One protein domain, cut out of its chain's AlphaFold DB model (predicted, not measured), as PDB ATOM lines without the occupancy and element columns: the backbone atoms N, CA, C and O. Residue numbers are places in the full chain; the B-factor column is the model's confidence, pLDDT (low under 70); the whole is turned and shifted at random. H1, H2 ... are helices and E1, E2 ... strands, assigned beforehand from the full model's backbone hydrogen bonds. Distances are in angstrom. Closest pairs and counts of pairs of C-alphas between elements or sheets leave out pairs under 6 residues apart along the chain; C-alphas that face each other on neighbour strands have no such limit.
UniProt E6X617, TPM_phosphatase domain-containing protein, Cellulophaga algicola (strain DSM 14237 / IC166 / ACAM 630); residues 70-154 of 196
ATOM      1  N   SER A  70      13.759 -43.069  48.831       98.50
ATOM      2  CA  SER A  70      13.765 -42.999  50.292       98.50
ATOM      3  C   SER A  70      14.085 -41.572  50.732       98.50
ATOM      4  O   SER A  70      15.242 -41.154  50.765       98.50
ATOM      5  N   ASP A  71      13.040 -40.798  51.013       98.44
ATOM      6  CA  ASP A  71      13.130 -39.367  51.310       98.44
ATOM      7  C   ASP A  71      12.998 -39.098  52.816       98.44
ATOM      8  O   ASP A  71      11.905 -38.824  53.311       98.44
ATOM      9  N   TYR A  72      14.103 -39.185  53.561       97.50
ATOM     10  CA  TYR A  72      14.076 -38.955  55.011       97.50
ATOM     11  C   TYR A  72      13.944 -37.470  55.362       97.50
ATOM     12  O   TYR A  72      13.454 -37.136  56.436       97.50
ATOM     13  N   GLU A  73      14.315 -36.567  54.450       96.81
ATOM     14  CA  GLU A  73      14.201 -35.122  54.659       96.81
ATOM     15  C   GLU A  73      12.822 -34.535  54.316       96.81
ATOM     16  O   GLU A  73      12.612 -33.336  54.519       96.81
ATOM     17  N   ASN A  74      11.876 -35.357  53.846       97.38
ATOM     18  CA  ASN A  74      10.544 -34.931  53.396       97.38
ATOM     19  C   ASN A  74      10.616 -33.797  52.350       97.38
ATOM     20  O   ASN A  74       9.895 -32.796  52.422       97.38
ATOM     21  N   VAL A  75      11.545 -33.923  51.400       98.12
ATOM     22  CA  VAL A  75      11.745 -32.985  50.286       98.12
ATOM     23  C   VAL A  75      10.637 -33.134  49.238       98.12
ATOM     24  O   VAL A  75      10.277 -32.159  48.574       98.12
ATOM     25  N   PHE A  76      10.091 -34.337  49.091       98.38
ATOM     26  CA  PHE A  76       9.083 -34.704  48.112       98.38
ATOM     27  C   PHE A  76       7.724 -34.946  48.769       98.38
ATOM     28  O   PHE A  76       7.611 -35.432  49.888       98.38
ATOM     29  N   ASN A  77       6.655 -34.654  48.029       98.38
ATOM     30  CA  ASN A  77       5.320 -35.148  48.369       98.38
ATOM     31  C   ASN A  77       5.053 -36.535  47.754       98.38
ATOM     32  O   ASN A  77       5.729 -36.958  46.816       98.38
ATOM     33  N   ASP A  78       3.993 -37.204  48.210       98.00
ATOM     34  CA  ASP A  78       3.628 -38.563  47.780       98.00
ATOM     35  C   ASP A  78       3.509 -38.728  46.255       98.00
ATOM     36  O   ASP A  78       3.911 -39.743  45.686       98.00
ATOM     37  N   ASN A  79       2.980 -37.717  45.555       98.56
ATOM     38  CA  ASN A  79       2.841 -37.754  44.098       98.56
ATOM     39  C   ASN A  79       4.199 -37.645  43.389       98.56
ATOM     40  O   ASN A  79       4.395 -38.241  42.332       98.56
ATOM     41  N   GLN A  80       5.135 -36.880  43.948       98.75
ATOM     42  CA  GLN A  80       6.503 -36.774  43.443       98.75
ATOM     43  C   GLN A  80       7.274 -38.079  43.656       98.75
ATOM     44  O   GLN A  80       7.857 -38.585  42.696       98.75
ATOM     45  N   ILE A  81       7.186 -38.668  44.854       98.75
ATOM     46  CA  ILE A  81       7.758 -39.988  45.161       98.75
ATOM     47  C   ILE A  81       7.204 -41.028  44.184       98.75
ATOM     48  O   ILE A  81       7.966 -41.676  43.472       98.75
ATOM     49  N   SER A  82       5.876 -41.108  44.041       98.62
ATOM     50  CA  SER A  82       5.222 -42.055  43.130       98.62
ATOM     51  C   SER A  82       5.687 -41.912  41.675       98.62
ATOM     52  O   SER A  82       5.894 -42.913  40.987       98.62
ATOM     53  N   LYS A  83       5.894 -40.678  41.194       98.81
ATOM     54  CA  LYS A  83       6.416 -40.425  39.844       98.81
ATOM     55  C   LYS A  83       7.850 -40.920  39.674       98.81
ATOM     56  O   LYS A  83       8.119 -41.592  38.683       98.81
ATOM     57  N   LEU A  84       8.743 -40.601  40.612       98.88
ATOM     58  CA  LEU A  84      10.143 -41.037  40.564       98.88
ATOM     59  C   LEU A  84      10.245 -42.564  40.642       98.88
ATOM     60  O   LEU A  84      10.860 -43.175  39.772       98.88
ATOM     61  N   THR A  85       9.544 -43.185  41.595       98.75
ATOM     62  CA  THR A  85       9.473 -44.647  41.729       98.75
ATOM     63  C   THR A  85       8.978 -45.307  40.447       98.75
ATOM     64  O   THR A  85       9.522 -46.325  40.031       98.75
ATOM     65  N   LYS A  86       7.974 -44.727  39.776       98.69
ATOM     66  CA  LYS A  86       7.467 -45.260  38.507       98.69
ATOM     67  C   LYS A  86       8.501 -45.179  37.381       98.69
ATOM     68  O   LYS A  86       8.594 -46.126  36.608       98.69
ATOM     69  N   ILE A  87       9.237 -44.071  37.268       98.56
ATOM     70  CA  ILE A  87      10.301 -43.924  36.260       98.56
ATOM     71  C   ILE A  87      11.377 -44.990  36.488       98.56
ATOM     72  O   ILE A  87      11.728 -45.700  35.550       98.56
ATOM     73  N   ILE A  88      11.832 -45.137  37.735       98.62
ATOM     74  CA  ILE A  88      12.839 -46.129  38.126       98.62
ATOM     75  C   ILE A  88      12.361 -47.548  37.802       98.62
ATOM     76  O   ILE A  88      13.027 -48.255  37.053       98.62
ATOM     77  N   ALA A  89      11.169 -47.935  38.266       98.38
ATOM     78  CA  ALA A  89      10.642 -49.283  38.059       98.38
ATOM     79  C   ALA A  89      10.510 -49.645  36.568       98.38
ATOM     80  O   ALA A  89      10.798 -50.768  36.164       98.38
ATOM     81  N   GLN A  90      10.103 -48.688  35.727       98.19
ATOM     82  CA  GLN A  90      10.009 -48.894  34.278       98.19
ATOM     83  C   GLN A  90      11.372 -49.080  33.605       98.19
ATOM     84  O   GLN A  90      11.449 -49.719  32.555       98.19
ATOM     85  N   TYR A  91      12.422 -48.476  34.153       97.56
ATOM     86  CA  TYR A  91      13.782 -48.622  33.652       97.56
ATOM     87  C   TYR A  91      14.412 -49.941  34.115       97.56
ATOM     88  O   TYR A  91      14.971 -50.677  33.298       97.56
ATOM     89  N   GLU A  92      14.230 -50.279  35.393       96.31
ATOM     90  CA  GLU A  92      14.637 -51.549  36.001       96.31
ATOM     91  C   GLU A  92      14.029 -52.749  35.264       96.31
ATOM     92  O   GLU A  92      14.753 -53.666  34.878       96.31
ATOM     93  N   GLU A  93      12.725 -52.711  34.964       96.88
ATOM     94  CA  GLU A  93      12.026 -53.777  34.229       96.88
ATOM     95  C   GLU A  93      12.634 -54.037  32.838       96.88
ATOM     96  O   GLU A  93      12.661 -55.174  32.365       96.88
ATOM     97  N   LYS A  94      13.139 -52.992  32.171       96.38
ATOM     98  CA  LYS A  94      13.684 -53.088  30.808       96.38
ATOM     99  C   LYS A  94      15.149 -53.508  30.759       96.38
ATOM    100  O   LYS A  94      15.569 -54.069  29.751       96.38
ATOM    101  N   THR A  95      15.927 -53.183  31.789       94.94
ATOM    102  CA  THR A  95      17.400 -53.222  31.719       94.94
ATOM    103  C   THR A  95      18.067 -54.042  32.811       94.94
ATOM    104  O   THR A  95      19.260 -54.299  32.691       94.94
ATOM    105  N   THR A  96      17.326 -54.407  33.861       93.56
ATOM    106  CA  THR A  96      17.819 -54.978  35.128       93.56
ATOM    107  C   THR A  96      18.773 -54.088  35.931       93.56
ATOM    108  O   THR A  96      19.356 -54.557  36.906       93.56
ATOM    109  N   ARG A  97      18.957 -52.819  35.540       96.12
ATOM    110  CA  ARG A  97      19.788 -51.830  36.248       96.12
ATOM    111  C   ARG A  97      19.007 -51.190  37.376       96.12
ATOM    112  O   ARG A  97      17.932 -50.665  37.114       96.12
ATOM    113  N   GLU A  98      19.571 -51.185  38.574       97.56
ATOM    114  CA  GLU A  98      18.881 -50.727  39.781       97.56
ATOM    115  C   GLU A  98      19.250 -49.287  40.127       97.56
ATOM    116  O   GLU A  98      20.424 -48.903  40.090       97.56
ATOM    117  N   ILE A  99      18.241 -48.483  40.470       98.62
ATOM    118  CA  ILE A  99      18.424 -47.073  40.816       98.62
ATOM    119  C   ILE A  99      17.771 -46.777  42.164       98.62
ATOM    120  O   ILE A  99      16.591 -47.053  42.371       98.62
ATOM    121  N   ALA A 100      18.507 -46.113  43.054       98.75
ATOM    122  CA  ALA A 100      17.951 -45.551  44.278       98.75
ATOM    123  C   ALA A 100      18.139 -44.032  44.342       98.75
ATOM    124  O   ALA A 100      19.173 -43.493  43.946       98.75
ATOM    125  N   ILE A 101      17.146 -43.340  44.895       98.88
ATOM    126  CA  ILE A 101      17.197 -41.919  45.240       98.88
ATOM    127  C   ILE A 101      17.014 -41.801  46.748       98.88
ATOM    128  O   ILE A 101      16.011 -42.270  47.287       98.88
ATOM    129  N   VAL A 102      17.961 -41.154  47.423       98.81
ATOM    130  CA  VAL A 102      17.969 -41.046  48.883       98.81
ATOM    131  C   VAL A 102      18.209 -39.601  49.312       98.81
ATOM    132  O   VAL A 102      19.155 -38.967  48.847       98.81
ATOM    133  N   SER A 103      17.368 -39.088  50.214       98.62
ATOM    134  CA  SER A 103      17.621 -37.829  50.929       98.62
ATOM    135  C   SER A 103      17.931 -38.126  52.392       98.62
ATOM    136  O   SER A 103      17.193 -38.886  53.011       98.62
ATOM    137  N   VAL A 104      19.001 -37.567  52.964       97.81
ATOM    138  CA  VAL A 104      19.379 -37.808  54.372       97.81
ATOM    139  C   VAL A 104      19.579 -36.519  55.159       97.81
ATOM    140  O   VAL A 104      20.104 -35.528  54.656       97.81
ATOM    141  N   HIS A 105      19.203 -36.551  56.439       95.12
ATOM    142  CA  HIS A 105      19.411 -35.427  57.354       95.12
ATOM    143  C   HIS A 105      20.872 -35.229  57.766       95.12
ATOM    144  O   HIS A 105      21.258 -34.110  58.099       95.12
ATOM    145  N   SER A 106      21.653 -36.309  57.798       94.12
ATOM    146  CA  SER A 106      23.035 -36.333  58.268       94.12
ATOM    147  C   SER A 106      23.812 -37.430  57.546       94.12
ATOM    148  O   SER A 106      23.220 -38.408  57.089       94.12
ATOM    149  N   ILE A 107      25.129 -37.252  57.473       95.56
ATOM    150  CA  ILE A 107      26.088 -38.270  57.035       95.56
ATOM    151  C   ILE A 107      26.987 -38.733  58.187       95.56
ATOM    152  O   ILE A 107      27.932 -39.475  57.962       95.56
ATOM    153  N   GLU A 108      26.739 -38.292  59.421       92.44
ATOM    154  CA  GLU A 108      27.546 -38.709  60.568       92.44
ATOM    155  C   GLU A 108      27.549 -40.244  60.726       92.44
ATOM    156  O   GLU A 108      26.523 -40.890  60.507       92.44
ATOM    157  N   PRO A 109      28.684 -40.845  61.124       92.56
ATOM    158  CA  PRO A 109      29.934 -40.202  61.546       92.56
ATOM    159  C   PRO A 109      30.923 -39.906  60.398       92.56
ATOM    160  O   PRO A 109      32.104 -39.702  60.664       92.56
ATOM    161  N   TYR A 110      30.493 -39.928  59.135       94.25
ATOM    162  CA  TYR A 110      31.380 -39.720  57.992       94.25
ATOM    163  C   TYR A 110      31.790 -38.252  57.845       94.25
ATOM    164  O   TYR A 110      30.978 -37.342  58.000       94.25
ATOM    165  N   ASP A 111      33.046 -38.033  57.450       95.00
ATOM    166  CA  ASP A 111      33.582 -36.697  57.159       95.00
ATOM    167  C   ASP A 111      33.144 -36.158  55.786       95.00
ATOM    168  O   ASP A 111      33.274 -34.965  55.515       95.00
ATOM    169  N   ASN A 112      32.690 -37.032  54.877       95.25
ATOM    170  CA  ASN A 112      32.305 -36.654  53.521       95.25
ATOM    171  C   ASN A 112      31.193 -37.551  52.948       95.25
ATOM    172  O   ASN A 112      31.129 -38.751  53.224       95.25
ATOM    173  N   ILE A 113      30.342 -36.970  52.094       96.75
ATOM    174  CA  ILE A 113      29.206 -37.667  51.469       96.75
ATOM    175  C   ILE A 113      29.616 -38.788  50.513       96.75
ATOM    176  O   ILE A 113      28.830 -39.702  50.270       96.75
ATOM    177  N   LYS A 114      30.824 -38.735  49.940       96.94
ATOM    178  CA  LYS A 114      31.272 -39.746  48.979       96.94
ATOM    179  C   LYS A 114      31.384 -41.098  49.676       96.94
ATOM    180  O   LYS A 114      30.748 -42.042  49.217       96.94
ATOM    181  N   ASP A 115      32.132 -41.159  50.773       97.38
ATOM    182  CA  ASP A 115      32.347 -42.394  51.530       97.38
ATOM    183  C   ASP A 115      31.034 -42.894  52.143       97.38
ATOM    184  O   ASP A 115      30.697 -44.066  51.982       97.38
ATOM    185  N   TYR A 116      30.221 -41.985  52.700       97.44
ATOM    186  CA  TYR A 116      28.878 -42.319  53.182       97.44
ATOM    187  C   TYR A 116      28.017 -42.948  52.076       97.44
ATOM    188  O   TYR A 116      27.377 -43.970  52.292       97.44
ATOM    189  N   SER A 117      28.000 -42.365  50.871       97.81
ATOM    190  CA  SER A 117      27.170 -42.874  49.771       97.81
ATOM    191  C   SER A 117      27.637 -44.234  49.252       97.81
ATOM    192  O   SER A 117      26.807 -45.039  48.843       97.81
ATOM    193  N   THR A 118      28.950 -44.490  49.249       96.75
ATOM    194  CA  THR A 118      29.507 -45.775  48.818       96.75
ATOM    195  C   THR A 118      29.118 -46.869  49.800       96.75
ATOM    196  O   THR A 118      28.602 -47.902  49.382       96.75
ATOM    197  N   ASP A 119      29.293 -46.625  51.096       96.62
ATOM    198  CA  ASP A 119      28.936 -47.601  52.121       96.62
ATOM    199  C   ASP A 119      27.419 -47.807  52.206       96.62
ATOM    200  O   ASP A 119      26.974 -48.946  52.307       96.62
ATOM    201  N   LEU A 120      26.618 -46.744  52.057       96.94
ATOM    202  CA  LEU A 120      25.159 -46.850  51.978       96.94
ATOM    203  C   LEU A 120      24.720 -47.721  50.793       96.94
ATOM    204  O   LEU A 120      23.861 -48.582  50.954       96.94
ATOM    205  N   ALA A 121      25.301 -47.511  49.607       96.81
ATOM    206  CA  ALA A 121      24.963 -48.301  48.425       96.81
ATOM    207  C   ALA A 121      25.325 -49.782  48.592       96.81
ATOM    208  O   ALA A 121      24.549 -50.649  48.188       96.81
ATOM    209  N   ASN A 122      26.466 -50.063  49.229       94.69
ATOM    210  CA  ASN A 122      26.898 -51.421  49.547       94.69
ATOM    211  C   ASN A 122      25.991 -52.083  50.593       94.69
ATOM    212  O   ASN A 122      25.587 -53.226  50.401       94.69
ATOM    213  N   GLU A 123      25.648 -51.371  51.671       94.88
ATOM    214  CA  GLU A 123      24.767 -51.871  52.736       94.88
ATOM    215  C   GLU A 123      23.369 -52.185  52.195       94.88
ATOM    216  O   GLU A 123      22.783 -53.216  52.513       94.88
ATOM    217  N   TRP A 124      22.839 -51.316  51.333       95.50
ATOM    218  CA  TRP A 124      21.539 -51.527  50.698       95.50
ATOM    219  C   TRP A 124      21.575 -52.557  49.567       95.50
ATOM    220  O   TRP A 124      20.514 -52.969  49.102       95.50
ATOM    221  N   GLY A 125      22.766 -52.976  49.129       94.94
ATOM    222  CA  GLY A 125      22.937 -53.909  48.020       94.94
ATOM    223  C   GLY A 125      22.353 -53.374  46.714       94.94
ATOM    224  O   GLY A 125      21.655 -54.108  46.025       94.94
ATOM    225  N   ILE A 126      22.584 -52.093  46.405       96.19
ATOM    226  CA  ILE A 126      22.046 -51.459  45.197       96.19
ATOM    227  C   ILE A 126      22.791 -51.994  43.972       96.19
ATOM    228  O   ILE A 126      23.973 -51.704  43.787       96.19
ATOM    229  N   GLY A 127      22.078 -52.694  43.095       92.69
ATOM    230  CA  GLY A 127      22.625 -53.331  41.907       92.69
ATOM    231  C   GLY A 127      22.695 -54.849  42.037       92.69
ATOM    232  O   GLY A 127      22.720 -55.440  43.116       92.69
ATOM    233  N   ASN A 128      22.778 -55.515  40.890       89.94
ATOM    234  CA  ASN A 128      22.916 -56.960  40.855       89.94
ATOM    235  C   ASN A 128      24.347 -57.395  41.256       89.94
ATOM    236  O   ASN A 128      25.311 -56.857  40.708       89.94
ATOM    237  N   PRO A 129      24.518 -58.425  42.109       85.94
ATOM    238  CA  PRO A 129      25.838 -58.878  42.562       85.94
ATOM    239  C   PRO A 129      26.795 -59.353  41.457       85.94
ATOM    240  O   PRO A 129      28.007 -59.363  41.658       85.94
ATOM    241  N   GLU A 130      26.274 -59.796  40.309       87.00
ATOM    242  CA  GLU A 130      27.085 -60.290  39.191       87.00
ATOM    243  C   GLU A 130      27.478 -59.175  38.218       87.00
ATOM    244  O   GLU A 130      28.594 -59.179  37.693       87.00
ATOM    245  N   SER A 131      26.565 -58.240  37.941       90.06
ATOM    246  CA  SER A 131      26.786 -57.181  36.947       90.06
ATOM    247  C   SER A 131      27.197 -55.839  37.548       90.06
ATOM    248  O   SER A 131      27.691 -54.998  36.797       90.06
ATOM    249  N   ASP A 132      27.024 -55.648  38.857       93.00
ATOM    250  CA  ASP A 132      27.305 -54.424  39.611       93.00
ATOM    251  C   ASP A 132      26.769 -53.165  38.913       93.00
ATOM    252  O   ASP A 132      27.477 -52.204  38.590       93.00
ATOM    253  N   ASN A 133      25.487 -53.251  38.561       95.62
ATOM    254  CA  ASN A 133      24.761 -52.305  37.722       95.62
ATOM    255  C   ASN A 133      23.850 -51.371  38.541       95.62
ATOM    256  O   ASN A 133      22.764 -51.014  38.084       95.62
ATOM    257  N   GLY A 134      24.288 -51.008  39.750       97.75
ATOM    258  CA  GLY A 134      23.594 -50.084  40.642       97.75
ATOM    259  C   GLY A 134      23.942 -48.615  40.390       97.75
ATOM    260  O   GLY A 134      25.048 -48.284  39.936       97.75
ATOM    261  N   LEU A 135      22.999 -47.724  40.699       98.69
ATOM    262  CA  LEU A 135      23.196 -46.277  40.745       98.69
ATOM    263  C   LEU A 135      22.436 -45.668  41.930       98.69
ATOM    264  O   LEU A 135      21.220 -45.795  42.043       98.69
ATOM    265  N   LEU A 136      23.147 -44.955  42.798       98.81
ATOM    266  CA  LEU A 136      22.582 -44.213  43.921       98.81
ATOM    267  C   LEU A 136      22.685 -42.712  43.656       98.81
ATOM    268  O   LEU A 136      23.784 -42.190  43.493       98.81
ATOM    269  N   ILE A 137      21.557 -42.007  43.691       98.88
ATOM    270  CA  ILE A 137      21.502 -40.546  43.792       98.88
ATOM    271  C   ILE A 137      21.233 -40.190  45.254       98.88
ATOM    272  O   ILE A 137      20.103 -40.294  45.728       98.88
ATOM    273  N   LEU A 138      22.268 -39.769  45.974       98.81
ATOM    274  CA  LEU A 138      22.179 -39.353  47.370       98.81
ATOM    275  C   LEU A 138      22.282 -37.835  47.476       98.81
ATOM    276  O   LEU A 138      23.215 -37.241  46.938       98.81
ATOM    277  N   PHE A 139      21.397 -37.204  48.238       98.75
ATOM    278  CA  PHE A 139      21.532 -35.789  48.568       98.75
ATOM    279  C   PHE A 139      21.160 -35.476  50.014       98.75
ATOM    280  O   PHE A 139      20.480 -36.241  50.691       98.75
ATOM    281  N   SER A 140      21.606 -34.313  50.472       98.12
ATOM    282  CA  SER A 140      21.113 -33.686  51.689       98.12
ATOM    283  C   SER A 140      20.848 -32.212  51.420       98.12
ATOM    284  O   SER A 140      21.752 -31.438  51.093       98.12
ATOM    285  N   LYS A 141      19.591 -31.804  51.567       96.25
ATOM    286  CA  LYS A 141      19.164 -30.409  51.512       96.25
ATOM    287  C   LYS A 141      19.798 -29.606  52.643       96.25
ATOM    288  O   LYS A 141      20.222 -28.476  52.399       96.25
ATOM    289  N   ASN A 142      19.880 -30.183  53.843       93.50
ATOM    290  CA  ASN A 142      20.462 -29.523  55.011       93.50
ATOM    291  C   ASN A 142      21.963 -29.266  54.840       93.50
ATOM    292  O   ASN A 142      22.426 -28.155  55.104       93.50
ATOM    293  N   LEU A 143      22.708 -30.263  54.355       96.69
ATOM    294  CA  LEU A 143      24.153 -30.143  54.128       96.69
ATOM    295  C   LEU A 143      24.488 -29.441  52.803       96.69
ATOM    296  O   LEU A 143      25.598 -28.950  52.624       96.69
ATOM    297  N   ARG A 144      23.508 -29.328  51.894       96.44
ATOM    298  CA  ARG A 144      23.665 -28.826  50.517       96.44
ATOM    299  C   ARG A 144      24.679 -29.641  49.711       96.44
ATOM    300  O   ARG A 144      25.396 -29.094  48.874       96.44
ATOM    301  N   GLU A 145      24.690 -30.947  49.946       97.50
ATOM    302  CA  GLU A 145      25.556 -31.907  49.270       97.50
ATOM    303  C   GLU A 145      24.725 -32.875  48.420       97.50
ATOM    304  O   GLU A 145      23.576 -33.186  48.737       97.50
ATOM    305  N   LEU A 146      25.305 -33.326  47.309       98.31
ATOM    306  CA  LEU A 146      24.705 -34.248  46.349       98.31
ATOM    307  C   LEU A 146      25.819 -35.115  45.766       98.31
ATOM    308  O   LEU A 146      26.880 -34.608  45.397       98.31
ATOM    309  N   ARG A 147      25.562 -36.414  45.651       98.38
ATOM    310  CA  ARG A 147      26.477 -37.392  45.081       98.38
ATOM    311  C   ARG A 147      25.697 -38.418  44.268       98.38
ATOM    312  O   ARG A 147      24.666 -38.915  44.705       98.38
ATOM    313  N   ILE A 148      26.231 -38.752  43.098       98.81
ATOM    314  CA  ILE A 148      25.825 -39.933  42.336       98.81
ATOM    315  C   ILE A 148      26.913 -40.983  42.510       98.81
ATOM    316  O   ILE A 148      28.067 -40.693  42.205       98.81
ATOM    317  N   THR A 149      26.555 -42.170  42.980       98.50
ATOM    318  CA  THR A 149      27.467 -43.301  43.172       98.50
ATOM    319  C   THR A 149      27.056 -44.434  42.254       98.50
ATOM    320  O   THR A 149      25.882 -44.778  42.172       98.50
ATOM    321  N   THR A 150      28.022 -44.979  41.529       98.25
ATOM    322  CA  THR A 150      27.823 -45.993  40.497       98.25
ATOM    323  C   THR A 150      28.531 -47.283  40.899       98.25
ATOM    324  O   THR A 150      29.626 -47.239  41.456       98.25
ATOM    325  N   GLY A 151      27.906 -48.428  40.618       97.12
ATOM    326  CA  GLY A 151      28.584 -49.725  40.671       97.12
ATOM    327  C   GLY A 151      29.631 -49.858  39.559       97.12
ATOM    328  O   GLY A 151      29.588 -49.138  38.555       97.12
ATOM    329  N   PHE A 152      30.566 -50.798  39.687       95.31
ATOM    330  CA  PHE A 152      31.642 -51.036  38.719       95.31
ATOM    331  C   PHE A 152      31.130 -51.358  37.307       95.31
ATOM    332  O   PHE A 152      31.792 -51.043  36.313       95.31
ATOM    333  N   GLY A 153      29.975 -52.013  37.175       95.94
ATOM    334  CA  GLY A 153      29.336 -52.256  35.882       95.94
ATOM    335  C   GLY A 153      28.743 -50.986  35.284       95.94
ATOM    336  O   GLY A 153      28.905 -50.732  34.087       95.94
ATOM    337  N   THR A 154      28.108 -50.173  36.126       97.50
ATOM    338  CA  THR A 154      27.535 -48.868  35.777       97.50
ATOM    339  C   THR A 154      28.604 -47.871  35.331       97.50
ATOM    340  O   THR A 154      28.440 -47.216  34.299       97.50
TER     341      THR A 154
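What this domain is: This is residues 70 to 154 of the 196 residues of the protein "TPM_phosphatase domain-containing protein" of Cellulophaga algicola (strain DSM 14237 / IC166 / ACAM 630) (UniProt E6X617). A small sheet of three strands, E1, E2 and E3, has H2 slantwise over one face and its other face bare, while the long helix H1 lies beyond the edge strand E1 and slants away from it as a V. The V is closed at the tight link from H1 to E1, and at its open end residues 70 to 71 pair briefly with E1. The 85 printed residues, with two named helices and three named strands, run H1 E1 H2 E2 E3; the sheet's order is E1 E2 E3, mixed, and the class is mixed, helices and strands. The whole is compact, with a radius of gyration of the C-alphas of 13.0 A, and flat, spanning 34 by 31 by 16 A.

Where its parts are: In the sheet, E2 is residues 134 to 140, 19.9 A from first to last C-alpha. E1 is residues 98 to 103, 17.1 A long, and E3 is residues 145 to 150, 16.7 A long, ending with C-alpha 150 at (27.823, -45.993, 40.497). H2 is residues 113 to 124, 15.9 A long, with C-alpha 113 at (29.206, -37.667, 51.469). H1 is residues 78 to 95, 25.7 A long, beginning with C-alpha 78 at (3.628, -38.563, 47.780).

How they stand to each other: E2 is the inner strand. E1 and E2 are parallel, at 9 degrees, with N 100 and O 135 2.9 A apart and N 137 and O 100 2.8 A apart, within hydrogen-bond range. E2 and E3 are an antiparallel hairpin, at 174 degrees, with N 138 and O 147 2.8 A apart. H2 is on the sheet at a height of 8.5 A, making two layers, a helix layer on one face of a sheet. It lies over E2 and E3, and only just not over E1, on which 2 of its 12 C-alphas fall. It runs slantwise to the strands, at 48 degrees to E2 on the local plane. Its closest C-alphas to E3 are those of Thr 118 and Thr 149, 6.5 A apart. E1, H2 and E2 form a strand-helix-strand unit, two parallel neighbour strands with a helix between them in the chain, and its crossover is right-handed. H1 only grazes the sheet, with its residues 81 to 92; the closest C-alphas of H1 and E1 are those of Glu 92 and Glu 98, 5.7 A apart. H1 and H2 are apart. Residues 70 to 71 pair with residues 102 to 103 of E1, parallel. In H2 every O i to N i+4 pair is within hydrogen-bond range, in H1 13 of 14.

The domain as a whole: The two C-alphas farthest apart are those of Lys 94 and Pro 109, 37.1 A. The printed part has no cut. The links H1 to E1 and E2 to E3 are tight, those from E1 to H2 and H2 to E2 are short, and no link is long. The mean pLDDT of the printed part of this model is 96.6, and no printed residue is under 70.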